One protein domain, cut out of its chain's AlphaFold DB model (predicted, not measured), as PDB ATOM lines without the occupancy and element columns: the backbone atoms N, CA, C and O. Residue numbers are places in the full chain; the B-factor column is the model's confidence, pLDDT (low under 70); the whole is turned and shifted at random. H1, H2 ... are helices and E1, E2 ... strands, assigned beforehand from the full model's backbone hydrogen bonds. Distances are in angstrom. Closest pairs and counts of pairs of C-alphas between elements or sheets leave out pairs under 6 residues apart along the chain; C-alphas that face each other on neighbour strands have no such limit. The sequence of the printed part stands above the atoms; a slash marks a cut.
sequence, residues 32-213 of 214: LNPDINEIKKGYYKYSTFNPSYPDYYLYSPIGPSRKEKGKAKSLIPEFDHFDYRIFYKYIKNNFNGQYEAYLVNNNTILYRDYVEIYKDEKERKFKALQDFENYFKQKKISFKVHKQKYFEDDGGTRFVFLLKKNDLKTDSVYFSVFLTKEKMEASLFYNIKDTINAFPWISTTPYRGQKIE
ATOM      1  N   LEU A  32      26.488   0.759   8.661       88.75
ATOM      2  CA  LEU A  32      25.892  -0.572   8.440       88.75
ATOM      3  C   LEU A  32      26.667  -1.714   9.117       88.75
ATOM      4  O   LEU A  32      26.064  -2.718   9.501       88.75
ATOM      5  N   ASN A  33      27.978  -1.539   9.287       86.69
ATOM      6  CA  ASN A  33      28.898  -2.523   9.855       86.69
ATOM      7  C   ASN A  33      29.731  -1.883  10.984       86.69
ATOM      8  O   ASN A  33      30.918  -1.641  10.787       86.69
ATOM      9  N   PRO A  34      29.116  -1.530  12.128       88.81
ATOM     10  CA  PRO A  34      29.852  -0.954  13.255       88.81
ATOM     11  C   PRO A  34      30.819  -1.971  13.889       88.81
ATOM     12  O   PRO A  34      30.473  -3.150  14.011       88.81
ATOM     13  N   ASP A  35      31.995  -1.517  14.337       90.44
ATOM     14  CA  ASP A  35      32.967  -2.353  15.055       90.44
ATOM     15  C   ASP A  35      32.689  -2.341  16.569       90.44
ATOM     16  O   ASP A  35      32.786  -1.322  17.256       90.44
ATOM     17  N   ILE A  36      32.359  -3.513  17.115       91.44
ATOM     18  CA  ILE A  36      32.084  -3.675  18.545       91.44
ATOM     19  C   ILE A  36      33.301  -3.378  19.427       91.44
ATOM     20  O   ILE A  36      33.139  -2.933  20.565       91.44
ATOM     21  N   ASN A  37      34.518  -3.619  18.942       93.94
ATOM     22  CA  ASN A  37      35.735  -3.361  19.704       93.94
ATOM     23  C   ASN A  37      35.988  -1.859  19.830       93.94
ATOM     24  O   ASN A  37      36.347  -1.395  20.914       93.94
ATOM     25  N   GLU A  38      35.734  -1.095  18.766       92.38
ATOM     26  CA  GLU A  38      35.795   0.369  18.801       92.38
ATOM     27  C   GLU A  38      34.754   0.939  19.766       92.38
ATOM     28  O   GLU A  38      35.100   1.734  20.641       92.38
ATOM     29  N   ILE A  39      33.510   0.447  19.705       91.81
ATOM     30  CA  ILE A  39      32.431   0.846  20.627       91.81
ATOM     31  C   ILE A  39      32.816   0.581  22.083       91.81
ATOM     32  O   ILE A  39      32.705   1.466  22.929       91.81
ATOM     33  N   LYS A  40      33.304  -0.624  22.396       92.44
ATOM     34  CA  LYS A  40      33.712  -0.988  23.762       92.44
ATOM     35  C   LYS A  40      34.877  -0.159  24.291       92.44
ATOM     36  O   LYS A  40      34.985   0.011  25.501       92.44
ATOM     37  N   LYS A  41      35.764   0.297  23.406       91.31
ATOM     38  CA  LYS A  41      36.915   1.131  23.764       91.31
ATOM     39  C   LYS A  41      36.513   2.593  23.962       91.31
ATOM     40  O   LYS A  41      37.067   3.248  24.838       91.31
ATOM     41  N   GLY A  42      35.594   3.098  23.140       88.69
ATOM     42  CA  GLY A  42      35.184   4.501  23.146       88.69
ATOM     43  C   GLY A  42      34.107   4.841  24.175       88.69
ATOM     44  O   GLY A  42      34.095   5.961  24.681       88.69
ATOM     45  N   TYR A  43      33.208   3.903  24.488       91.50
ATOM     46  CA  TYR A  43      31.989   4.169  25.259       91.50
ATOM     47  C   TYR A  43      31.924   3.423  26.595       91.50
ATOM     48  O   TYR A  43      32.485   2.343  26.780       91.50
ATOM     49  N   TYR A  44      31.160   3.991  27.528       90.56
ATOM     50  CA  TYR A  44      30.874   3.393  28.826       90.56
ATOM     51  C   TYR A  44      29.761   2.353  28.715       90.56
ATOM     52  O   TYR A  44      28.769   2.570  28.021       90.56
ATOM     53  N   LYS A  45      29.919   1.237  29.433       91.19
ATOM     54  CA  LYS A  45      28.981   0.109  29.456       91.19
ATOM     55  C   LYS A  45      28.011   0.221  30.635       91.19
ATOM     56  O   LYS A  45      28.445   0.255  31.784       91.19
ATOM     57  N   TYR A  46      26.714   0.147  30.356       86.44
ATOM     58  CA  TYR A  46      25.639   0.170  31.349       86.44
ATOM     59  C   TYR A  46      24.698  -1.020  31.186       86.44
ATOM     60  O   TYR A  46      24.432  -1.467  30.069       86.44
ATOM     61  N   SER A  47      24.176  -1.528  32.305       81.19
ATOM     62  CA  SER A  47      23.039  -2.453  32.265       81.19
ATOM     63  C   SER A  47      21.796  -1.710  31.780       81.19
ATOM     64  O   SER A  47      21.595  -0.540  32.111       81.19
ATOM     65  N   THR A  48      20.945  -2.388  31.015       77.19
ATOM     66  CA  THR A  48      19.623  -1.863  30.639       77.19
ATOM     67  C   THR A  48      18.591  -1.998  31.760       77.19
ATOM     68  O   THR A  48      17.488  -1.471  31.634       77.19
ATOM     69  N   PHE A  49      18.931  -2.700  32.850       73.62
ATOM     70  CA  PHE A  49      18.032  -3.024  33.965       73.62
ATOM     71  C   PHE A  49      16.732  -3.719  33.536       73.62
ATOM     72  O   PHE A  49      15.737  -3.674  34.257       73.62
ATOM     73  N   ASN A  50      16.723  -4.375  32.371       74.06
ATOM     74  CA  ASN A  50      15.557  -5.109  31.910       74.06
ATOM     75  C   ASN A  50      15.651  -6.585  32.314       74.06
ATOM     76  O   ASN A  50      16.549  -7.288  31.847       74.06
ATOM     77  N   PRO A  51      14.714  -7.071  33.145       71.38
ATOM     78  CA  PRO A  51      14.756  -8.437  33.651       71.38
ATOM     79  C   PRO A  51      14.486  -9.496  32.572       71.38
ATOM     80  O   PRO A  51      14.954 -10.620  32.709       71.38
ATOM     81  N   SER A  52      13.773  -9.157  31.495       75.75
ATOM     82  CA  SER A  52      13.503 -10.071  30.377       75.75
ATOM     83  C   SER A  52      14.712 -10.262  29.459       75.75
ATOM     84  O   SER A  52      14.768 -11.233  28.713       75.75
ATOM     85  N   TYR A  53      15.674  -9.339  29.507       78.25
ATOM     86  CA  TYR A  53      16.839  -9.304  28.624       78.25
ATOM     87  C   TYR A  53      18.093  -8.861  29.400       78.25
ATOM     88  O   TYR A  53      18.675  -7.811  29.110       78.25
ATOM     89  N   PRO A  54      18.521  -9.639  30.408       79.25
ATOM     90  CA  PRO A  54      19.576  -9.232  31.338       79.25
ATOM     91  C   PRO A  54      20.959  -9.092  30.681       79.25
ATOM     92  O   PRO A  54      21.805  -8.350  31.176       79.25
ATOM     93  N   ASP A  55      21.181  -9.755  29.544       84.69
ATOM     94  CA  ASP A  55      22.456  -9.739  28.813       84.69
ATOM     95  C   ASP A  55      22.615  -8.534  27.876       84.69
ATOM     96  O   ASP A  55      23.607  -8.416  27.148       84.69
ATOM     97  N   TYR A  56      21.636  -7.629  27.875       85.69
ATOM     98  CA  TYR A  56      21.635  -6.465  27.007       85.69
ATOM     99  C   TYR A  56      22.289  -5.296  27.724       85.69
ATOM    100  O   TYR A  56      21.856  -4.858  28.797       85.69
ATOM    101  N   TYR A  57      23.309  -4.753  27.074       88.31
ATOM    102  CA  TYR A  57      24.096  -3.644  27.579       88.31
ATOM    103  C   TYR A  57      24.023  -2.457  26.643       88.31
ATOM    104  O   TYR A  57      24.101  -2.593  25.421       88.31
ATOM    105  N   LEU A  58      23.931  -1.283  27.246       88.31
ATOM    106  CA  LEU A  58      24.001  -0.019  26.550       88.31
ATOM    107  C   LEU A  58      25.428   0.514  26.606       88.31
ATOM    108  O   LEU A  58      26.018   0.606  27.680       88.31
ATOM    109  N   TYR A  59      25.957   0.886  25.452       90.50
ATOM    110  CA  TYR A  59      27.229   1.573  25.304       90.50
ATOM    111  C   TYR A  59      26.957   3.014  24.900       90.50
ATOM    112  O   TYR A  59      26.298   3.250  23.887       90.50
ATOM    113  N   SER A  60      27.436   3.968  25.693       88.88
ATOM    114  CA  SER A  60      27.211   5.394  25.454       88.88
ATOM    115  C   SER A  60      28.404   6.262  25.832       88.88
ATOM    116  O   SER A  60      29.160   5.908  26.742       88.88
ATOM    117  N   PRO A  61      28.551   7.427  25.180       87.88
ATOM    118  CA  PRO A  61      29.565   8.412  25.523       87.88
ATOM    119  C   PRO A  61      29.285   9.131  26.857       87.88
ATOM    120  O   PRO A  61      30.163   9.806  27.394       87.88
ATOM    121  N   ILE A  62      28.085   8.998  27.431       86.81
ATOM    122  CA  ILE A  62      27.749   9.617  28.718       86.81
ATOM    123  C   ILE A  62      28.463   8.861  29.840       86.81
ATOM    124  O   ILE A  62      28.296   7.652  29.984       86.81
ATOM    125  N   GLY A  63      29.256   9.584  30.635       87.12
ATOM    126  CA  GLY A  63      30.030   9.027  31.748       87.12
ATOM    127  C   GLY A  63      29.168   8.499  32.905       87.12
ATOM    128  O   GLY A  63      27.965   8.753  32.934       87.12
ATOM    129  N   PRO A  64      29.761   7.764  33.861       86.69
ATOM    130  CA  PRO A  64      29.029   7.103  34.940       86.69
ATOM    131  C   PRO A  64      28.519   8.081  36.005       86.69
ATOM    132  O   PRO A  64      29.138   9.117  36.266       86.69
ATOM    133  N   SER A  65      27.410   7.715  36.646       82.25
ATOM    134  CA  SER A  65      26.847   8.412  37.803       82.25
ATOM    135  C   SER A  65      27.769   8.299  39.020       82.25
ATOM    136  O   SER A  65      28.372   7.250  39.264       82.25
ATOM    137  N   ARG A  66      27.873   9.377  39.803       84.62
ATOM    138  CA  ARG A  66      28.527   9.384  41.124       84.62
ATOM    139  C   ARG A  66      27.556   8.957  42.231       84.62
ATOM    140  O   ARG A  66      28.000   8.407  43.232       84.62
ATOM    141  N   LYS A  67      26.255   9.200  42.052       81.62
ATOM    142  CA  LYS A  67      25.166   8.871  42.987       81.62
ATOM    143  C   LYS A  67      24.736   7.406  42.903       81.62
ATOM    144  O   LYS A  67      24.428   6.810  43.930       81.62
ATOM    145  N   GLU A  68      24.725   6.816  41.708       77.19
ATOM    146  CA  GLU A  68      24.199   5.470  41.467       77.19
ATOM    147  C   GLU A  68      25.198   4.579  40.718       77.19
ATOM    148  O   GLU A  68      25.418   4.694  39.509       77.19
ATOM    149  N   LYS A  69      25.791   3.621  41.440       79.69
ATOM    150  CA  LYS A  69      26.765   2.682  40.872       79.69
ATOM    151  C   LYS A  69      26.149   1.878  39.720       79.69
ATOM    152  O   LYS A  69      25.104   1.254  39.873       79.69
ATOM    153  N   GLY A  70      26.850   1.832  38.588       75.38
ATOM    154  CA  GLY A  70      26.442   1.048  37.415       75.38
ATOM    155  C   GLY A  70      25.439   1.745  36.492       75.38
ATOM    156  O   GLY A  70      24.984   1.121  35.533       75.38
ATOM    157  N   LYS A  71      25.117   3.021  36.744       78.12
ATOM    158  CA  LYS A  71      24.303   3.863  35.858       78.12
ATOM    159  C   LYS A  71      25.147   4.940  35.185       78.12
ATOM    160  O   LYS A  71      26.195   5.334  35.696       78.12
ATOM    161  N   ALA A  72      24.679   5.417  34.036       80.56
ATOM    162  CA  ALA A  72      25.191   6.645  33.442       80.56
ATOM    163  C   ALA A  72      24.828   7.837  34.330       80.56
ATOM    164  O   ALA A  72      23.894   7.721  35.124       80.56
ATOM    165  N   LYS A  73      25.518   8.974  34.166       80.94
ATOM    166  CA  LYS A  73      25.054  10.277  34.652       80.94
ATOM    167  C   LYS A  73      23.658  10.479  34.092       80.94
ATOM    168  O   LYS A  73      23.478  10.805  32.919       80.94
ATOM    169  N   SER A  74      22.680  10.149  34.915       70.75
ATOM    170  CA  SER A  74      21.299  10.183  34.512       70.75
ATOM    171  C   SER A  74      20.858  11.630  34.505       70.75
ATOM    172  O   SER A  74      21.407  12.500  35.196       70.75
ATOM    173  N   LEU A  75      19.835  11.875  33.704       69.56
ATOM    174  CA  LEU A  75      19.017  13.024  33.963       69.56
ATOM    175  C   LEU A  75      18.090  12.628  35.126       69.56
ATOM    176  O   LEU A  75      17.444  11.594  35.058       69.56
ATOM    177  N   ILE A  76      18.080  13.346  36.239       60.94
ATOM    178  CA  ILE A  76      17.373  12.988  37.471       60.94
ATOM    179  C   ILE A  76      15.868  13.233  37.278       60.94
ATOM    180  O   ILE A  76      15.493  14.335  36.868       60.94
ATOM    181  N   PRO A  77      14.990  12.255  37.552       55.91
ATOM    182  CA  PRO A  77      13.551  12.436  37.413       55.91
ATOM    183  C   PRO A  77      12.970  13.321  38.526       55.91
ATOM    184  O   PRO A  77      13.163  13.055  39.708       55.91
ATOM    185  N   GLU A  78      12.175  14.312  38.129       50.31
ATOM    186  CA  GLU A  78      11.086  14.882  38.929       50.31
ATOM    187  C   GLU A  78       9.823  14.761  38.053       50.31
ATOM    188  O   GLU A  78       9.762  15.338  36.977       50.31
ATOM    189  N   PHE A  79       8.874  13.911  38.454       52.78
ATOM    190  CA  PHE A  79       7.494  13.762  37.942       52.78
ATOM    191  C   PHE A  79       7.196  13.578  36.429       52.78
ATOM    192  O   PHE A  79       6.044  13.299  36.108       52.78
ATOM    193  N   ASP A  80       8.161  13.618  35.502       55.81
ATOM    194  CA  ASP A  80       7.918  13.333  34.074       55.81
ATOM    195  C   ASP A  80       9.077  12.562  33.414       55.81
ATOM    196  O   ASP A  80      10.143  13.102  33.116       55.81
ATOM    197  N   HIS A  81       8.862  11.264  33.183       55.59
ATOM    198  CA  HIS A  81       9.830  10.355  32.561       55.59
ATOM    199  C   HIS A  81       9.831  10.405  31.020       55.59
ATOM    200  O   HIS A  81      10.530   9.599  30.391       55.59
ATOM    201  N   PHE A  82       9.049  11.292  30.396       60.50
ATOM    202  CA  PHE A  82       8.950  11.417  28.938       60.50
ATOM    203  C   PHE A  82       9.487  12.749  28.395       60.50
ATOM    204  O   PHE A  82       9.539  12.920  27.177       60.50
ATOM    205  N   ASP A  83       9.958  13.655  29.255       70.25
ATOM    206  CA  ASP A  83      10.601  14.895  28.823       70.25
ATOM    207  C   ASP A  83      12.093  14.696  28.504       70.25
ATOM    208  O   ASP A  83      12.923  14.422  29.370       70.25
ATOM    209  N   TYR A  84      12.444  14.889  27.233       77.88
ATOM    210  CA  TYR A  84      13.815  14.781  26.733       77.88
ATOM    211  C   TYR A  84      14.485  16.133  26.478       77.88
ATOM    212  O   TYR A  84      15.624  16.170  26.010       77.88
ATOM    213  N   ARG A  85      13.832  17.264  26.762       81.19
ATOM    214  CA  ARG A  85      14.400  18.601  26.497       81.19
ATOM    215  C   ARG A  85      15.756  18.784  27.171       81.19
ATOM    216  O   ARG A  85      16.682  19.336  26.581       81.19
ATOM    217  N   ILE A  86      15.896  18.260  28.385       81.75
ATOM    218  CA  ILE A  86      17.142  18.316  29.151       81.75
ATOM    219  C   ILE A  86      18.209  17.411  28.539       81.75
ATOM    220  O   ILE A  86      19.369  17.810  28.476       81.75
ATOM    221  N   PHE A  87      17.819  16.249  28.009       85.00
ATOM    222  CA  PHE A  87      18.720  15.376  27.264       85.00
ATOM    223  C   PHE A  87      19.260  16.088  26.032       85.00
ATOM    224  O   PHE A  87      20.471  16.233  25.890       85.00
ATOM    225  N   TYR A  88      18.387  16.644  25.194       86.44
ATOM    226  CA  TYR A  88      18.814  17.372  23.997       86.44
ATOM    227  C   TYR A  88      19.672  18.591  24.338       86.44
ATOM    228  O   TYR A  88      20.674  18.839  23.667       86.44
ATOM    229  N   LYS A  89      19.351  19.318  25.416       86.50
ATOM    230  CA  LYS A  89      20.189  20.414  25.921       86.50
ATOM    231  C   LYS A  89      21.565  19.914  26.367       86.50
ATOM    232  O   LYS A  89      22.569  20.557  26.064       86.50
ATOM    233  N   TYR A  90      21.630  18.772  27.049       86.19
ATOM    234  CA  TYR A  90      22.895  18.155  27.440       86.19
ATOM    235  C   TYR A  90      23.740  17.797  26.221       86.19
ATOM    236  O   TYR A  90      24.908  18.181  26.169       86.19
ATOM    237  N   ILE A  91      23.130  17.153  25.221       86.88
ATOM    238  CA  ILE A  91      23.779  16.800  23.954       86.88
ATOM    239  C   ILE A  91      24.282  18.048  23.219       86.88
ATOM    240  O   ILE A  91      25.457  18.105  22.845       86.88
ATOM    241  N   LYS A  92      23.447  19.091  23.088       87.38
ATOM    242  CA  LYS A  92      23.817  20.383  22.475       87.38
ATOM    243  C   LYS A  92      25.050  20.998  23.143       87.38
ATOM    244  O   LYS A  92      25.939  21.478  22.442       87.38
ATOM    245  N   ASN A  93      25.120  20.940  24.472       85.81
ATOM    246  CA  ASN A  93      26.149  21.628  25.253       85.81
ATOM    247  C   ASN A  93      27.441  20.823  25.453       85.81
ATOM    248  O   ASN A  93      28.503  21.427  25.553       85.81
ATOM    249  N   ASN A  94      27.367  19.490  25.534       83.94
ATOM    250  CA  ASN A  94      28.494  18.651  25.975       83.94
ATOM    251  C   ASN A  94      29.038  17.736  24.879       83.94
ATOM    252  O   ASN A  94      30.178  17.300  24.971       83.94
ATOM    253  N   PHE A  95      28.251  17.474  23.836       83.88
ATOM    254  CA  PHE A  95      28.647  16.601  22.731       83.88
ATOM    255  C   PHE A  95      28.546  17.318  21.379       83.88
ATOM    256  O   PHE A  95      28.303  16.709  20.343       83.88
ATOM    257  N   ASN A  96      28.687  18.649  21.381       85.31
ATOM    258  CA  ASN A  96      28.611  19.490  20.181       85.31
ATOM    259  C   ASN A  96      27.309  19.304  19.367       85.31
ATOM    260  O   ASN A  96      27.277  19.573  18.165       85.31
ATOM    261  N   GLY A  97      26.228  18.870  20.023       87.56
ATOM    262  CA  GLY A  97      24.953  18.577  19.378       87.56
ATOM    263  C   GLY A  97      24.855  17.199  18.737       87.56
ATOM    264  O   GLY A  97      23.833  16.939  18.127       87.56
ATOM    265  N   GLN A  98      25.836  16.311  18.881       89.50
ATOM    266  CA  GLN A  98      25.764  14.949  18.348       89.50
ATOM    267  C   GLN A  98      25.813  13.923  19.471       89.50
ATOM    268  O   GLN A  98      26.553  14.071  20.432       89.50
ATOM    269  N   TYR A  99      25.032  12.864  19.355       88.81
ATOM    270  CA  TYR A  99      25.029  11.768  20.308       88.81
ATOM    271  C   TYR A  99      24.831  10.455  19.576       88.81
ATOM    272  O   TYR A  99      24.087  10.387  18.602       88.81
ATOM    273  N   GLU A 100      25.478   9.408  20.069       90.44
ATOM    274  CA  GLU A 100      25.348   8.067  19.534       90.44
ATOM    275  C   GLU A 100      25.445   7.058  20.671       90.44
ATOM    276  O   GLU A 100      26.303   7.176  21.543       90.44
ATOM    277  N   ALA A 101      24.584   6.048  20.657       90.25
ATOM    278  CA  ALA A 101      24.665   4.943  21.598       90.25
ATOM    279  C   ALA A 101      24.294   3.622  20.944       90.25
ATOM    280  O   ALA A 101      23.567   3.575  19.954       90.25
ATOM    281  N   TYR A 102      24.784   2.539  21.538       89.62
ATOM    282  CA  TYR A 102      24.630   1.191  21.013       89.62
ATOM    283  C   TYR A 102      24.044   0.247  22.042       89.62
ATOM    284  O   TYR A 102      24.504   0.191  23.180       89.62
ATOM    285  N   LEU A 103      23.084  -0.563  21.614       88.38
ATOM    286  CA  LEU A 103      22.607  -1.706  22.379       88.38
ATOM    287  C   LEU A 103      23.308  -2.966  21.880       88.38
ATOM    288  O   LEU A 103      23.294  -3.267  20.683       88.38
ATOM    289  N   VAL A 104      23.900  -3.708  22.806       88.81
ATOM    290  CA  VAL A 104      24.724  -4.878  22.509       88.81
ATOM    291  C   VAL A 104      24.277  -6.055  23.367       88.81
ATOM    292  O   VAL A 104      24.145  -5.920  24.581       88.81
ATOM    293  N   ASN A 105      24.131  -7.220  22.743       87.44
ATOM    294  CA  ASN A 105      23.923  -8.506  23.404       87.44
ATOM    295  C   ASN A 105      25.059  -9.455  23.009       87.44
ATOM    296  O   ASN A 105      25.239  -9.713  21.822       87.44
ATOM    297  N   ASN A 106      25.837  -9.958  23.971       86.06
ATOM    298  CA  ASN A 106      26.908 -10.938  23.723       86.06
ATOM    299  C   ASN A 106      27.799 -10.595  22.508       86.06
ATOM    300  O   ASN A 106      27.999 -11.404  21.609       86.06
ATOM    301  N   ASN A 107      28.320  -9.362  22.471       87.75
ATOM    302  CA  ASN A 107      29.142  -8.789  21.385       87.75
ATOM    303  C   ASN A 107      28.425  -8.548  20.048       87.75
ATOM    304  O   ASN A 107      29.042  -8.042  19.115       87.75
ATOM    305  N   THR A 108      27.135  -8.844  19.960       87.44
ATOM    306  CA  THR A 108      26.309  -8.540  18.794       87.44
ATOM    307  C   THR A 108      25.669  -7.175  18.976       87.44
ATOM    308  O   THR A 108      24.970  -6.934  19.960       87.44
ATOM    309  N   ILE A 109      25.907  -6.270  18.029       87.88
ATOM    310  CA  ILE A 109      25.292  -4.944  18.018       87.88
ATOM    311  C   ILE A 109      23.887  -5.088  17.447       87.88
ATOM    312  O   ILE A 109      23.711  -5.489  16.298       87.88
ATOM    313  N   LEU A 110      22.890  -4.764  18.262       85.69
ATOM    314  CA  LEU A 110      21.482  -4.923  17.907       85.69
ATOM    315  C   LEU A 110      20.904  -3.628  17.356       85.69
ATOM    316  O   LEU A 110      20.169  -3.628  16.368       85.69
ATOM    317  N   TYR A 111      21.261  -2.522  18.001       85.38
ATOM    318  CA  TYR A 111      20.656  -1.227  17.766       85.38
ATOM    319  C   TYR A 111      21.675  -0.106  17.934       85.38
ATOM    320  O   TYR A 111      22.554  -0.186  18.794       85.38
ATOM    321  N   ARG A 112      21.526   0.934  17.116       89.25
ATOM    322  CA  ARG A 112      22.216   2.214  17.246       89.25
ATOM    323  C   ARG A 112      21.186   3.330  17.303       89.25
ATOM    324  O   ARG A 112      20.359   3.437  16.397       89.25
ATOM    325  N   ASP A 113      21.307   4.171  18.316       88.56
ATOM    326  CA  ASP A 113      20.646   5.468  18.394       88.56
ATOM    327  C   ASP A 113      21.627   6.556  17.970       88.56
ATOM    328  O   ASP A 113      22.792   6.513  18.366       88.56
ATOM    329  N   TYR A 114      21.171   7.514  17.177       90.81
ATOM    330  CA  TYR A 114      21.930   8.691  16.780       90.81
ATOM    331  C   TYR A 114      21.036   9.920  16.873       90.81
ATOM    332  O   TYR A 114      19.931   9.940  16.334       90.81
ATOM    333  N   VAL A 115      21.531  10.965  17.523       89.75
ATOM    334  CA  VAL A 115      20.823  12.233  17.675       89.75
ATOM    335  C   VAL A 115      21.723  13.358  17.203       89.75
ATOM    336  O   VAL A 115      22.884  13.444  17.594       89.75
ATOM    337  N   GLU A 116      21.160  14.252  16.403       91.31
ATOM    338  CA  GLU A 116      21.796  15.487  15.975       91.31
ATOM    339  C   GLU A 116      20.880  16.669  16.290       91.31
ATOM    340  O   GLU A 116      19.779  16.777  15.758       91.31
ATOM    341  N   ILE A 117      21.335  17.551  17.175       90.62
ATOM    342  CA  ILE A 117      20.663  18.791  17.554       90.62
ATOM    343  C   ILE A 117      21.225  19.917  16.696       90.62
ATOM    344  O   ILE A 117      22.423  20.220  16.738       90.62
ATOM    345  N   TYR A 118      20.353  20.564  15.933       88.12
ATOM    346  CA  TYR A 118      20.743  21.663  15.069       88.12
ATOM    347  C   TYR A 118      21.106  22.895  15.907       88.12
ATOM    348  O   TYR A 118      20.440  23.252  16.882       88.12
ATOM    349  N   LYS A 119      22.209  23.548  15.533       79.38
ATOM    350  CA  LYS A 119      22.560  24.876  16.050       79.38
ATOM    351  C   LYS A 119      21.795  25.915  15.237       79.38
ATOM    352  O   LYS A 119      21.608  25.709  14.043       79.38
ATOM    353  N   ASP A 120      21.409  27.015  15.876       69.81
ATOM    354  CA  ASP A 120      20.453  28.007  15.354       69.81
ATOM    355  C   ASP A 120      20.888  28.671  14.021       69.81
ATOM    356  O   ASP A 120      20.070  29.262  13.325       69.81
ATOM    357  N   GLU A 121      22.147  28.477  13.608       66.06
ATOM    358  CA  GLU A 121      22.741  29.000  12.366       66.06
ATOM    359  C   GLU A 121      23.271  27.913  11.406       66.06
ATOM    360  O   GLU A 121      23.761  28.226  10.320       66.06
ATOM    361  N   LYS A 122      23.217  26.623  11.770       69.06
ATOM    362  CA  LYS A 122      23.716  25.548  10.897       69.06
ATOM    363  C   LYS A 122      22.651  25.127   9.894       69.06
ATOM    364  O   LYS A 122      21.525  24.793  10.263       69.06
ATOM    365  N   GLU A 123      23.033  25.056   8.620       74.12
ATOM    366  CA  GLU A 123      22.157  24.484   7.607       74.12
ATOM    367  C   GLU A 123      21.880  23.002   7.904       74.12
ATOM    368  O   GLU A 123      22.789  22.191   8.090       74.12
ATOM    369  N   ARG A 124      20.592  22.648   7.927       83.38
ATOM    370  CA  ARG A 124      20.138  21.266   8.090       83.38
ATOM    371  C   ARG A 124      20.476  20.465   6.838       83.38
ATOM    372  O   ARG A 124      19.968  20.775   5.764       83.38
ATOM    373  N   LYS A 125      21.266  19.402   6.987       84.00
ATOM    374  CA  LYS A 125      21.632  18.510   5.876       84.00
ATOM    375  C   LYS A 125      20.446  17.698   5.338       84.00
ATOM    376  O   LYS A 125      20.394  17.425   4.146       84.00
ATOM    377  N   PHE A 126      19.507  17.326   6.210       90.44
ATOM    378  CA  PHE A 126      18.322  16.541   5.865       90.44
ATOM    379  C   PHE A 126      17.058  17.312   6.245       90.44
ATOM    380  O   PHE A 126      16.875  17.701   7.399       90.44
ATOM    381  N   LYS A 127      16.189  17.549   5.266       88.44
ATOM    382  CA  LYS A 127      14.944  18.316   5.400       88.44
ATOM    383  C   LYS A 127      13.744  17.518   4.883       88.44
ATOM    384  O   LYS A 127      12.638  17.703   5.385       88.44
ATOM    385  N   ALA A 128      13.952  16.626   3.916       91.06
ATOM    386  CA  ALA A 128      12.905  15.843   3.270       91.06
ATOM    387  C   ALA A 128      13.377  14.434   2.879       91.06
ATOM    388  O   ALA A 128      14.564  14.116   2.923       91.06
ATOM    389  N   LEU A 129      12.431  13.595   2.436       92.19
ATOM    390  CA  LEU A 129      12.695  12.236   1.946       92.19
ATOM    391  C   LEU A 129      13.821  12.205   0.898       92.19
ATOM    392  O   LEU A 129      14.724  11.376   0.994       92.19
ATOM    393  N   GLN A 130      13.792  13.140  -0.058       95.00
ATOM    394  CA  GLN A 130      14.745  13.196  -1.168       95.00
ATOM    395  C   GLN A 130      16.201  13.329  -0.702       95.00
ATOM    396  O   GLN A 130      17.096  12.775  -1.338       95.00
ATOM    397  N   ASP A 131      16.444  14.012   0.420       95.06
ATOM    398  CA  ASP A 131      17.790  14.185   0.970       95.06
ATOM    399  C   ASP A 131      18.370  12.841   1.429       95.06
ATOM    400  O   ASP A 131      19.537  12.541   1.171       95.06
ATOM    401  N   PHE A 132      17.540  11.988   2.040       95.31
ATOM    402  CA  PHE A 132      17.940  10.636   2.434       95.31
ATOM    403  C   PHE A 132      18.164   9.740   1.224       95.31
ATOM    404  O   PHE A 132      19.169   9.037   1.168       95.31
ATOM    405  N   GLU A 133      17.280   9.786   0.228       95.12
ATOM    406  CA  GLU A 133      17.464   9.010  -1.001       95.12
ATOM    407  C   GLU A 133      18.763   9.380  -1.720       95.12
ATOM    408  O   GLU A 133      19.500   8.503  -2.175       95.12
ATOM    409  N   ASN A 134      19.060  10.678  -1.806       96.12
ATOM    410  CA  ASN A 134      20.293  11.180  -2.401       96.12
ATOM    411  C   ASN A 134      21.512  10.735  -1.590       96.12
ATOM    412  O   ASN A 134      22.484  10.250  -2.170       96.12
ATOM    413  N   TYR A 135      21.441  10.824  -0.262       95.62
ATOM    414  CA  TYR A 135      22.481  10.320   0.630       95.62
ATOM    415  C   TYR A 135      22.728   8.817   0.436       95.62
ATOM    416  O   TYR A 135      23.878   8.411   0.266       95.62
ATOM    417  N   PHE A 136      21.681   7.986   0.381       94.31
ATOM    418  CA  PHE A 136      21.838   6.546   0.164       94.31
ATOM    419  C   PHE A 136      22.438   6.238  -1.205       94.31
ATOM    420  O   PHE A 136      23.349   5.416  -1.291       94.31
ATOM    421  N   LYS A 137      22.011   6.937  -2.266       94.19
ATOM    422  CA  LYS A 137      22.605   6.810  -3.608       94.19
ATOM    423  C   LYS A 137      24.095   7.166  -3.595       94.19
ATOM    424  O   LYS A 137      24.906   6.386  -4.091       94.19
ATOM    425  N   GLN A 138      24.468   8.291  -2.981       94.75
ATOM    426  CA  GLN A 138      25.868   8.726  -2.850       94.75
ATOM    427  C   GLN A 138      26.716   7.715  -2.070       94.75
ATOM    428  O   GLN A 138      27.840   7.410  -2.463       94.75
ATOM    429  N   LYS A 139      26.164   7.157  -0.990       92.00
ATOM    430  CA  LYS A 139      26.815   6.139  -0.153       92.00
ATOM    431  C   LYS A 139      26.731   4.723  -0.732       92.00
ATOM    432  O   LYS A 139      27.257   3.798  -0.121       92.00
ATOM    433  N   LYS A 140      26.100   4.550  -1.901       91.50
ATOM    434  CA  LYS A 140      25.840   3.251  -2.548       91.50
ATOM    435  C   LYS A 140      25.099   2.262  -1.635       91.50
ATOM    436  O   LYS A 140      25.297   1.055  -1.726       91.50
ATOM    437  N   ILE A 141      24.231   2.771  -0.765       90.75
ATOM    438  CA  ILE A 141      23.390   1.973   0.126       90.75
ATOM    439  C   ILE A 141      22.112   1.618  -0.627       90.75
ATOM    440  O   ILE A 141      21.355   2.496  -1.038       90.75
ATOM    441  N   SER A 142      21.850   0.324  -0.799       90.31
ATOM    442  CA  SER A 142      20.568  -0.132  -1.340       90.31
ATOM    443  C   SER A 142      19.470   0.055  -0.298       90.31
ATOM    444  O   SER A 142      19.611  -0.404   0.839       90.31
ATOM    445  N   PHE A 143      18.370   0.695  -0.694       91.12
ATOM    446  CA  PHE A 143      17.277   1.031   0.212       91.12
ATOM    447  C   PHE A 143      15.904   0.805  -0.424       91.12
ATOM    448  O   PHE A 143      15.737   0.858  -1.642       91.12
ATOM    449  N   LYS A 144      14.906   0.601   0.435       91.19
ATOM    450  CA  LYS A 144      13.482   0.672   0.104       91.19
ATOM    451  C   LYS A 144      12.785   1.568   1.117       91.19
ATOM    452  O   LYS A 144      12.956   1.385   2.322       91.19
ATOM    453  N   VAL A 145      11.969   2.503   0.642       90.38
ATOM    454  CA  VAL A 145      11.097   3.294   1.517       90.38
ATOM    455  C   VAL A 145       9.976   2.392   2.028       90.38
ATOM    456  O   VAL A 145       9.280   1.748   1.243       90.38
ATOM    457  N   HIS A 146       9.828   2.308   3.347       85.19
ATOM    458  CA  HIS A 146       8.807   1.485   3.990       85.19
ATOM    459  C   HIS A 146       7.626   2.318   4.489       85.19
ATOM    460  O   HIS A 146       6.477   1.923   4.307       85.19
ATOM    461  N   LYS A 147       7.892   3.469   5.120       84.38
ATOM    462  CA  LYS A 147       6.842   4.328   5.681       84.38
ATOM    463  C   LYS A 147       7.283   5.784   5.745       84.38
ATOM    464  O   LYS A 147       8.433   6.077   6.055       84.38
ATOM    465  N   GLN A 148       6.327   6.683   5.544       86.44
ATOM    466  CA  GLN A 148       6.448   8.105   5.834       86.44
ATOM    467  C   GLN A 148       5.234   8.534   6.660       86.44
ATOM    468  O   GLN A 148       4.108   8.141   6.352       86.44
ATOM    469  N   LYS A 149       5.452   9.293   7.736       86.31
ATOM    470  CA  LYS A 149       4.376   9.835   8.575       86.31
ATOM    471  C   LYS A 149       4.715  11.249   9.032       86.31
ATOM    472  O   LYS A 149       5.793  11.469   9.576       86.31
ATOM    473  N   TYR A 150       3.780  12.171   8.839       82.00
ATOM    474  CA  TYR A 150       3.841  13.519   9.394       82.00
ATOM    475  C   TYR A 150       3.173  13.555  10.776       82.00
ATOM    476  O   TYR A 150       2.200  12.832  11.009       82.00
ATOM    477  N   PHE A 151       3.726  14.346  11.691       78.69
ATOM    478  CA  PHE A 151       3.226  14.556  13.047       78.69
ATOM    479  C   PHE A 151       2.980  16.052  13.222       78.69
ATOM    480  O   PHE A 151       3.929  16.822  13.365       78.69
ATOM    481  N   GLU A 152       1.707  16.446  13.159       68.62
ATOM    482  CA  GLU A 152       1.278  17.847  13.247       68.62
ATOM    483  C   GLU A 152       1.677  18.481  14.585       68.62
ATOM    484  O   GLU A 152       2.275  19.555  14.580       68.62
ATOM    485  N   ASP A 153       1.455  17.771  15.695       65.88
ATOM    486  CA  ASP A 153       1.683  18.280  17.057       65.88
ATOM    487  C   ASP A 153       3.162  18.580  17.361       65.88
ATOM    488  O   ASP A 153       3.479  19.550  18.043       65.88
ATOM    489  N   ASP A 154       4.079  17.786  16.798       62.66
ATOM    490  CA  ASP A 154       5.528  17.927  17.010       62.66
ATOM    491  C   ASP A 154       6.229  18.697  15.874       62.66
ATOM    492  O   ASP A 154       7.454  18.863  15.881       62.66
ATOM    493  N   GLY A 155       5.482  19.112  14.838       77.50
ATOM    494  CA  GLY A 155       6.036  19.686  13.604       77.50
ATOM    495  C   GLY A 155       7.089  18.788  12.943       77.50
ATOM    496  O   GLY A 155       8.042  19.283  12.328       77.50
ATOM    497  N   GLY A 156       6.961  17.473  13.137       85.69
ATOM    498  CA  GLY A 156       7.984  16.484  12.829       85.69
ATOM    499  C   GLY A 156       7.573  15.528  11.714       85.69
ATOM    500  O   GLY A 156       6.397  15.264  11.482       85.69
ATOM    501  N   THR A 157       8.550  14.962  11.012       90.12
ATOM    502  CA  THR A 157       8.314  13.934   9.988       90.12
ATOM    503  C   THR A 157       9.143  12.699  10.286       90.12
ATOM    504  O   THR A 157      10.349  12.791  10.502       90.12
ATOM    505  N   ARG A 158       8.505  11.528  10.270       91.75
ATOM    506  CA  ARG A 158       9.186  10.238  10.376       91.75
ATOM    507  C   ARG A 158       9.302   9.576   9.014       91.75
ATOM    508  O   ARG A 158       8.294   9.392   8.328       91.75
ATOM    509  N   PHE A 159      10.508   9.138   8.688       92.31
ATOM    510  CA  PHE A 159      10.819   8.309   7.532       92.31
ATOM    511  C   PHE A 159      11.346   6.961   8.004       92.31
ATOM    512  O   PHE A 159      12.109   6.883   8.964       92.31
ATOM    513  N   VAL A 160      10.932   5.897   7.331       90.69
ATOM    514  CA  VAL A 160      11.370   4.537   7.620       90.69
ATOM    515  C   VAL A 160      11.842   3.884   6.336       90.69
ATOM    516  O   VAL A 160      11.116   3.856   5.339       90.69
ATOM    517  N   PHE A 161      13.033   3.301   6.397       91.12
ATOM    518  CA  PHE A 161      13.701   2.633   5.296       91.12
ATOM    519  C   PHE A 161      14.113   1.217   5.699       91.12
ATOM    520  O   PHE A 161      14.483   0.957   6.844       91.12
ATOM    521  N   LEU A 162      14.092   0.312   4.729       89.62
ATOM    522  CA  LEU A 162      14.775  -0.975   4.810       89.62
ATOM    523  C   LEU A 162      16.078  -0.853   4.029       89.62
ATOM    524  O   LEU A 162      16.050  -0.508   2.846       89.62
ATOM    525  N   LEU A 163      17.202  -1.096   4.695       89.75
ATOM    526  CA  LEU A 163      18.540  -1.006   4.118       89.75
ATOM    527  C   LEU A 163      19.155  -2.405   3.990       89.75
ATOM    528  O   LEU A 163      18.963  -3.279   4.849       89.75
ATOM    529  N   LYS A 164      19.948  -2.606   2.936       85.19
ATOM    530  CA  LYS A 164      20.735  -3.830   2.738       85.19
ATOM    531  C   LYS A 164      22.184  -3.585   3.146       85.19
ATOM    532  O   LYS A 164      22.783  -2.605   2.706       85.19
ATOM    533  N   LYS A 165      22.755  -4.467   3.973       74.94
ATOM    534  CA  LYS A 165      24.206  -4.500   4.210       74.94
ATOM    535  C   LYS A 165      24.897  -4.949   2.926       74.94
ATOM    536  O   LYS A 165      24.423  -5.880   2.284       74.94
ATOM    537  N   ASN A 166      26.014  -4.308   2.581       63.09
ATOM    538  CA  ASN A 166      26.742  -4.564   1.330       63.09
ATOM    539  C   ASN A 166      27.127  -6.044   1.144       63.09
ATOM    540  O   ASN A 166      27.184  -6.521   0.014       63.09
ATOM    541  N   ASP A 167      27.302  -6.771   2.249       64.06
ATOM    542  CA  ASP A 167      27.762  -8.161   2.261       64.06
ATOM    543  C   ASP A 167      26.613  -9.187   2.364       64.06
ATOM    544  O   ASP A 167      26.854 -10.393   2.416       64.06
ATOM    545  N   LEU A 168      25.348  -8.741   2.394       58.38
ATOM    546  CA  LEU A 168      24.172  -9.606   2.539       58.38
ATOM    547  C   LEU A 168      23.167  -9.398   1.399       58.38
ATOM    548  O   LEU A 168      22.820  -8.281   1.028       58.38
ATOM    549  N   LYS A 169      22.628 -10.506   0.872       51.59
ATOM    550  CA  LYS A 169      21.615 -10.492  -0.202       51.59
ATOM    551  C   LYS A 169      20.188 -10.168   0.279       51.59
ATOM    552  O   LYS A 169      19.279 -10.103  -0.545       51.59
ATOM    553  N   THR A 170      19.970  -9.972   1.580       55.34
ATOM    554  CA  THR A 170      18.641  -9.779   2.187       55.34
ATOM    555  C   THR A 170      18.521  -8.435   2.894       55.34
ATOM    556  O   THR A 170      19.514  -7.912   3.397       55.34
ATOM    557  N   ASP A 171      17.296  -7.904   2.974       56.19
ATOM    558  CA  ASP A 171      16.982  -6.749   3.820       56.19
ATOM    559  C   ASP A 171      17.393  -7.077   5.257       56.19
ATOM    560  O   ASP A 171      16.923  -8.048   5.853       56.19
ATOM    561  N   SER A 172      18.342  -6.312   5.778       70.25
ATOM    562  CA  SER A 172      19.062  -6.678   6.999       70.25
ATOM    563  C   SER A 172      18.937  -5.619   8.081       70.25
ATOM    564  O   SER A 172      19.062  -5.945   9.255       70.25
ATOM    565  N   VAL A 173      18.685  -4.362   7.699       85.06
ATOM    566  CA  VAL A 173      18.698  -3.232   8.628       85.06
ATOM    567  C   VAL A 173      17.424  -2.410   8.489       85.06
ATOM    568  O   VAL A 173      17.082  -1.960   7.397       85.06
ATOM    569  N   TYR A 174      16.736  -2.188   9.606       88.56
ATOM    570  CA  TYR A 174      15.628  -1.240   9.684       88.56
ATOM    571  C   TYR A 174      16.175   0.118  10.118       88.56
ATOM    572  O   TYR A 174      16.835   0.217  11.152       88.56
ATOM    573  N   PHE A 175      15.907   1.158   9.333       90.81
ATOM    574  CA  PHE A 175      16.353   2.517   9.610       90.81
ATOM    575  C   PHE A 175      15.155   3.445   9.768       90.81
ATOM    576  O   PHE A 175      14.365   3.606   8.840       90.81
ATOM    577  N   SER A 176      15.016   4.067  10.934       90.88
ATOM    578  CA  SER A 176      13.967   5.048  11.212       90.88
ATOM    579  C   SER A 176      14.598   6.389  11.522       90.88
ATOM    580  O   SER A 176      15.476   6.459  12.374       90.88
ATOM    581  N   VAL A 177      14.104   7.449  10.893       92.19
ATOM    582  CA  VAL A 177      14.526   8.822  11.163       92.19
ATOM    583  C   VAL A 177      13.319   9.661  11.521       92.19
ATOM    584  O   VAL A 177      12.313   9.621  10.817       92.19
ATOM    585  N   PHE A 178      13.418  10.430  12.595       90.94
ATOM    586  CA  PHE A 178      12.473  11.468  12.965       90.94
ATOM    587  C   PHE A 178      13.156  12.830  12.838       90.94
ATOM    588  O   PHE A 178      14.170  13.094  13.479       90.94
ATOM    589  N   LEU A 179      12.615  13.676  11.967       91.06
ATOM    590  CA  LEU A 179      13.104  15.024  11.708       91.06
ATOM    591  C   LEU A 179      12.165  16.055  12.315       91.06
ATOM    592  O   LEU A 179      10.962  15.991  12.080       91.06
ATOM    593  N   THR A 180      12.725  17.052  12.995       89.56
ATOM    594  CA  THR A 180      12.018  18.276  13.393       89.56
ATOM    595  C   THR A 180      12.789  19.513  12.914       89.56
ATOM    596  O   THR A 180      13.789  19.422  12.191       89.56
ATOM    597  N   LYS A 181      12.327  20.712  13.290       86.44
ATOM    598  CA  LYS A 181      13.084  21.952  13.059       86.44
ATOM    599  C   LYS A 181      14.372  22.028  13.880       86.44
ATOM    600  O   LYS A 181      15.322  22.651  13.421       86.44
ATOM    601  N   GLU A 182      14.404  21.386  15.043       88.12
ATOM    602  CA  GLU A 182      15.471  21.532  16.041       88.12
ATOM    603  C   GLU A 182      16.452  20.358  16.049       88.12
ATOM    604  O   GLU A 182      17.572  20.499  16.540       88.12
ATOM    605  N   LYS A 183      16.055  19.195  15.521       90.25
ATOM    606  CA  LYS A 183      16.866  17.977  15.601       90.25
ATOM    607  C   LYS A 183      16.539  16.930  14.539       90.25
ATOM    608  O   LYS A 183      15.491  16.965  13.888       90.25
ATOM    609  N   MET A 184      17.435  15.958  14.439       92.00
ATOM    610  CA  MET A 184      17.248  14.664  13.802       92.00
ATOM    611  C   MET A 184      17.534  13.558  14.813       92.00
ATOM    612  O   MET A 184      18.573  13.562  15.465       92.00
ATOM    613  N   GLU A 185      16.639  12.584  14.893       90.69
ATOM    614  CA  GLU A 185      16.833  11.344  15.644       90.69
ATOM    615  C   GLU A 185      16.787  10.183  14.665       90.69
ATOM    616  O   GLU A 185      15.855  10.073  13.869       90.69
ATOM    617  N   ALA A 186      17.790   9.324  14.700       91.06
ATOM    618  CA  ALA A 186      17.973   8.254  13.745       91.06
ATOM    619  C   ALA A 186      18.291   6.952  14.480       91.06
ATOM    620  O   ALA A 186      19.135   6.894  15.363       91.06
ATOM    621  N   SER A 187      17.602   5.888  14.100       88.88
ATOM    622  CA  SER A 187      17.653   4.592  14.762       88.88
ATOM    623  C   SER A 187      17.924   3.504  13.730       88.88
ATOM    624  O   SER A 187      17.145   3.351  12.786       88.88
ATOM    625  N   LEU A 188      19.008   2.747  13.907       89.50
ATOM    626  CA  LEU A 188      19.353   1.578  13.090       89.50
ATOM    627  C   LEU A 188      19.181   0.306  13.910       89.50
ATOM    628  O   LEU A 188      19.784   0.173  14.969       89.50
ATOM    629  N   PHE A 189      18.421  -0.649  13.386       87.94
ATOM    630  CA  PHE A 189      18.290  -1.990  13.950       87.94
ATOM    631  C   PHE A 189      18.961  -2.967  13.000       87.94
ATOM    632  O   PHE A 189      18.535  -3.108  11.854       87.94
ATOM    633  N   TYR A 190      20.030  -3.613  13.459       84.81
ATOM    634  CA  TYR A 190      20.931  -4.393  12.606       84.81
ATOM    635  C   TYR A 190      20.421  -5.788  12.247       84.81
ATOM    636  O   TYR A 190      21.042  -6.464  11.426       84.81
ATOM    637  N   ASN A 191      19.305  -6.197  12.849       76.19
ATOM    638  CA  ASN A 191      18.570  -7.401  12.510       76.19
ATOM    639  C   ASN A 191      17.070  -7.095  12.552       76.19
ATOM    640  O   ASN A 191      16.511  -6.813  13.612       76.19
ATOM    641  N   ILE A 192      16.407  -7.190  11.397       68.06
ATOM    642  CA  ILE A 192      14.972  -6.899  11.277       68.06
ATOM    643  C   ILE A 192      14.121  -7.803  12.185       68.06
ATOM    644  O   ILE A 192      13.113  -7.345  12.723       68.06
ATOM    645  N   LYS A 193      14.525  -9.058  12.410       68.00
ATOM    646  CA  LYS A 193      13.800  -9.976  13.308       68.00
ATOM    647  C   LYS A 193      13.909  -9.544  14.767       68.00
ATOM    648  O   LYS A 193      12.939  -9.654  15.513       68.00
ATOM    649  N   ASP A 194      15.046  -8.964  15.133       59.12
ATOM    650  CA  ASP A 194      15.262  -8.413  16.466       59.12
ATOM    651  C   ASP A 194      14.562  -7.066  16.650       59.12
ATOM    652  O   ASP A 194      14.470  -6.608  17.776       59.12
ATOM    653  N   THR A 195      14.000  -6.452  15.598       58.94
ATOM    654  CA  THR A 195      13.177  -5.231  15.720       58.94
ATOM    655  C   THR A 195      11.862  -5.477  16.459       58.94
ATOM    656  O   THR A 195      11.308  -4.551  17.031       58.94
ATOM    657  N   ILE A 196      11.344  -6.710  16.472       53.69
ATOM    658  CA  ILE A 196      10.165  -7.073  17.284       53.69
ATOM    659  C   ILE A 196      10.569  -7.238  18.755       53.69
ATOM    660  O   ILE A 196       9.814  -6.881  19.654       53.69
ATOM    661  N   ASN A 197      11.798  -7.707  18.983       50.34
ATOM    662  CA  ASN A 197      12.445  -7.740  20.294       50.34
ATOM    663  C   ASN A 197      13.116  -6.404  20.640       50.34
ATOM    664  O   ASN A 197      13.737  -6.288  21.699       50.34
ATOM    665  N   ALA A 198      13.034  -5.407  19.746       51.41
ATOM    666  CA  ALA A 198      13.585  -4.099  19.996       51.41
ATOM    667  C   ALA A 198      12.779  -3.555  21.144       51.41
ATOM    668  O   ALA A 198      11.564  -3.366  21.076       51.41
ATOM    669  N   PHE A 199      13.503  -3.397  22.229       52.75
ATOM    670  CA  PHE A 199      12.981  -2.934  23.473       52.75
ATOM    671  C   PHE A 199      12.035  -1.748  23.287       52.75
ATOM    672  O   PHE A 199      12.280  -0.889  22.428       52.75
ATOM    673  N   PRO A 200      11.000  -1.633  24.138       50.00
ATOM    674  CA  PRO A 200      10.298  -0.375  24.269       50.00
ATOM    675  C   PRO A 200      11.350   0.718  24.441       50.00
ATOM    676  O   PRO A 200      12.322   0.536  25.174       50.00
ATOM    677  N   TRP A 201      11.138   1.866  23.803       51.34
ATOM    678  CA  TRP A 201      11.999   3.052  23.907       51.34
ATOM    679  C   TRP A 201      12.377   3.415  25.364       51.34
ATOM    680  O   TRP A 201      13.301   4.175  25.594       51.34
ATOM    681  N   ILE A 202      11.646   2.887  26.354       47.12
ATOM    682  CA  ILE A 202      11.828   2.984  27.813       47.12
ATOM    683  C   ILE A 202      13.036   2.191  28.353       47.12
ATOM    684  O   ILE A 202      13.438   2.389  29.496       47.12
ATOM    685  N   SER A 203      13.647   1.297  27.580       45.94
ATOM    686  CA  SER A 203      14.753   0.466  28.085       45.94
ATOM    687  C   SER A 203      16.116   0.786  27.486       45.94
ATOM    688  O   SER A 203      17.130   0.282  27.961       45.94
ATOM    689  N   THR A 204      16.168   1.672  26.493       51.28
ATOM    690  CA  THR A 204      17.409   2.307  26.025       51.28
ATOM    691  C   THR A 204      17.750   3.560  26.839       51.28
ATOM    692  O   THR A 204      18.654   4.307  26.473       51.28
ATOM    693  N   THR A 205      17.033   3.817  27.944       54.50
ATOM    694  CA  THR A 205      16.951   5.146  28.564       54.50
ATOM    695  C   THR A 205      17.448   5.246  30.002       54.50
ATOM    696  O   THR A 205      16.696   5.654  30.888       54.50
ATOM    697  N   PRO A 206      18.738   4.989  30.264       54.50
ATOM    698  CA  PRO A 206      19.345   5.440  31.510       54.50
ATOM    699  C   PRO A 206      19.541   6.970  31.565       54.50
ATOM    700  O   PRO A 206      19.980   7.477  32.591       54.50
ATOM    701  N   TYR A 207      19.206   7.722  30.505       62.94
ATOM    702  CA  TYR A 207      19.443   9.173  30.403       62.94
ATOM    703  C   TYR A 207      18.194  10.049  30.588       62.94
ATOM    704  O   TYR A 207      18.189  11.167  30.097       62.94
ATOM    705  N   ARG A 208      17.108   9.578  31.211       61.88
ATOM    706  CA  ARG A 208      15.833  10.331  31.281       61.88
ATOM    707  C   ARG A 208      15.588  11.010  32.624       61.88
ATOM    708  O   ARG A 208      15.553  10.317  33.634       61.88
ATOM    709  N   GLY A 209      15.284  12.311  32.579       61.62
ATOM    710  CA  GLY A 209      14.940  13.160  33.722       61.62
ATOM    711  C   GLY A 209      15.128  14.658  33.443       61.62
ATOM    712  O   GLY A 209      15.495  15.063  32.340       61.62
ATOM    713  N   GLN A 210      14.857  15.491  34.447       66.81
ATOM    714  CA  GLN A 210      14.740  16.948  34.321       66.81
ATOM    715  C   GLN A 210      16.016  17.736  34.686       66.81
ATOM    716  O   GLN A 210      16.100  18.939  34.440       66.81
ATOM    717  N   LYS A 211      17.030  17.102  35.281       72.94
ATOM    718  CA  LYS A 211      18.312  17.741  35.663       72.94
ATOM    719  C   LYS A 211      19.459  16.782  35.433       72.94
ATOM    720  O   LYS A 211      19.213  15.598  35.428       72.94
ATOM    721  N   ILE A 212      20.691  17.240  35.290       74.94
ATOM    722  CA  ILE A 212      21.853  16.344  35.146       74.94
ATOM    723  C   ILE A 212      22.489  16.183  36.512       74.94
ATOM    724  O   ILE A 212      22.493  17.122  37.300       74.94
ATOM    725  N   GLU A 213      23.016  15.006  36.808       79.00
ATOM    726  CA  GLU A 213      23.874  14.865  37.972       79.00
ATOM    727  C   GLU A 213      25.144  15.735  37.863       79.00
ATOM    728  O   GLU A 213      25.906  15.606  36.900       79.00
TER     729      GLU A 213
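This is residues 32 to 213 of the 214 residues of an uncharacterized protein of Chryseobacterium bernardetii (UniProt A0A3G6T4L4). Picture one wide, twisted antiparallel sheet of eight strands, with H2 over one face and H1 and H3 over the opposite face, H1 towards the E1 edge and H3 towards the E5 edge. Two long stretches without named elements, residues 61 to 84 and 190 to 213, are tied together by a short antiparallel pairing of residues 75 to 76 with 211 to 212. The printed part has 182 residues, and along it come H1 E1 E2 H2 E3 E4 H3 E5 E6 E7 E8; the sheet's order is E1 E2 E3 E4 E8 E7 E6 E5. The class is mixed, helices and strands, with 88 residues, under half, in named elements. The whole is compact, with a radius of gyration of the C-alphas of 16.7 A and spans of 46 by 40 by 27 A.

Begin at the sheet with E4, residues 108 to 117, from C-alpha 108 at (26.309, -8.540, 18.794) over 27.9 A to C-alpha 117 at (20.663, 18.791, 17.554). Beside it in the sheet's order come E3, residues 98 to 105, 24.1 A, then E2, residues 56 to 60, and E1, residues 44 to 47. The other way come E8, residues 183 to 189, 20.1 A; E7, residues 171 to 179, 23.5 A; E6, residues 156 to 164, 26.0 A; and E5, residues 143 to 151, 23.3 A, which bends by 53 degrees at residue 146. Find H1 at residues 36 to 42, H2 at residues 85 to 94, 14.1 A, and H3 at residues 129 to 138, 14.5 A, starting at (12.695, 12.236, 1.946).

Look first at E4 and E8, antiparallel, with N 114 and O 186 2.8 A apart, within hydrogen-bond range. The hairpin E3 and E4 has N 101 and O 113 at 2.9 A. E5 E6 E7 E8 form a meander, each strand the antiparallel neighbour of the one before; N 161 and O 175 of E6 and E7 are 2.8 A apart. H2 is on the sheet at a height of 8.2 A, over E4 and across the strands at 83 degrees on the local plane; its closest C-alphas to E4 are those of Lys 92 and Ile 117, 6.1 A. On the opposite face, H3 is over E6 at a height of 10.1 A and along the strands, at 20 degrees on the local plane; the closest C-alphas are those of Leu 129 and Phe 159, 7.1 A. On the same face as H3, H1 is only just over E3, on which 3 of its C-alphas fall, at a height of 8.4 A; its closest C-alphas to E3 are those of Ile 39 and Tyr 102, 7.8 A. In H1, H2 and H3 every O i to N i+4 pair is within hydrogen-bond range.

The two C-alphas farthest apart are those of Glu 78 and Lys 169, 47.8 A. The printed part has no cut; its long links are E2 to H2 and E4 to H3. The mean pLDDT of the printed part is 80.5; look for values under 70 at residues 75 to 82, 120 to 122, 152 to 154, 166 to 171 and 192 to 210.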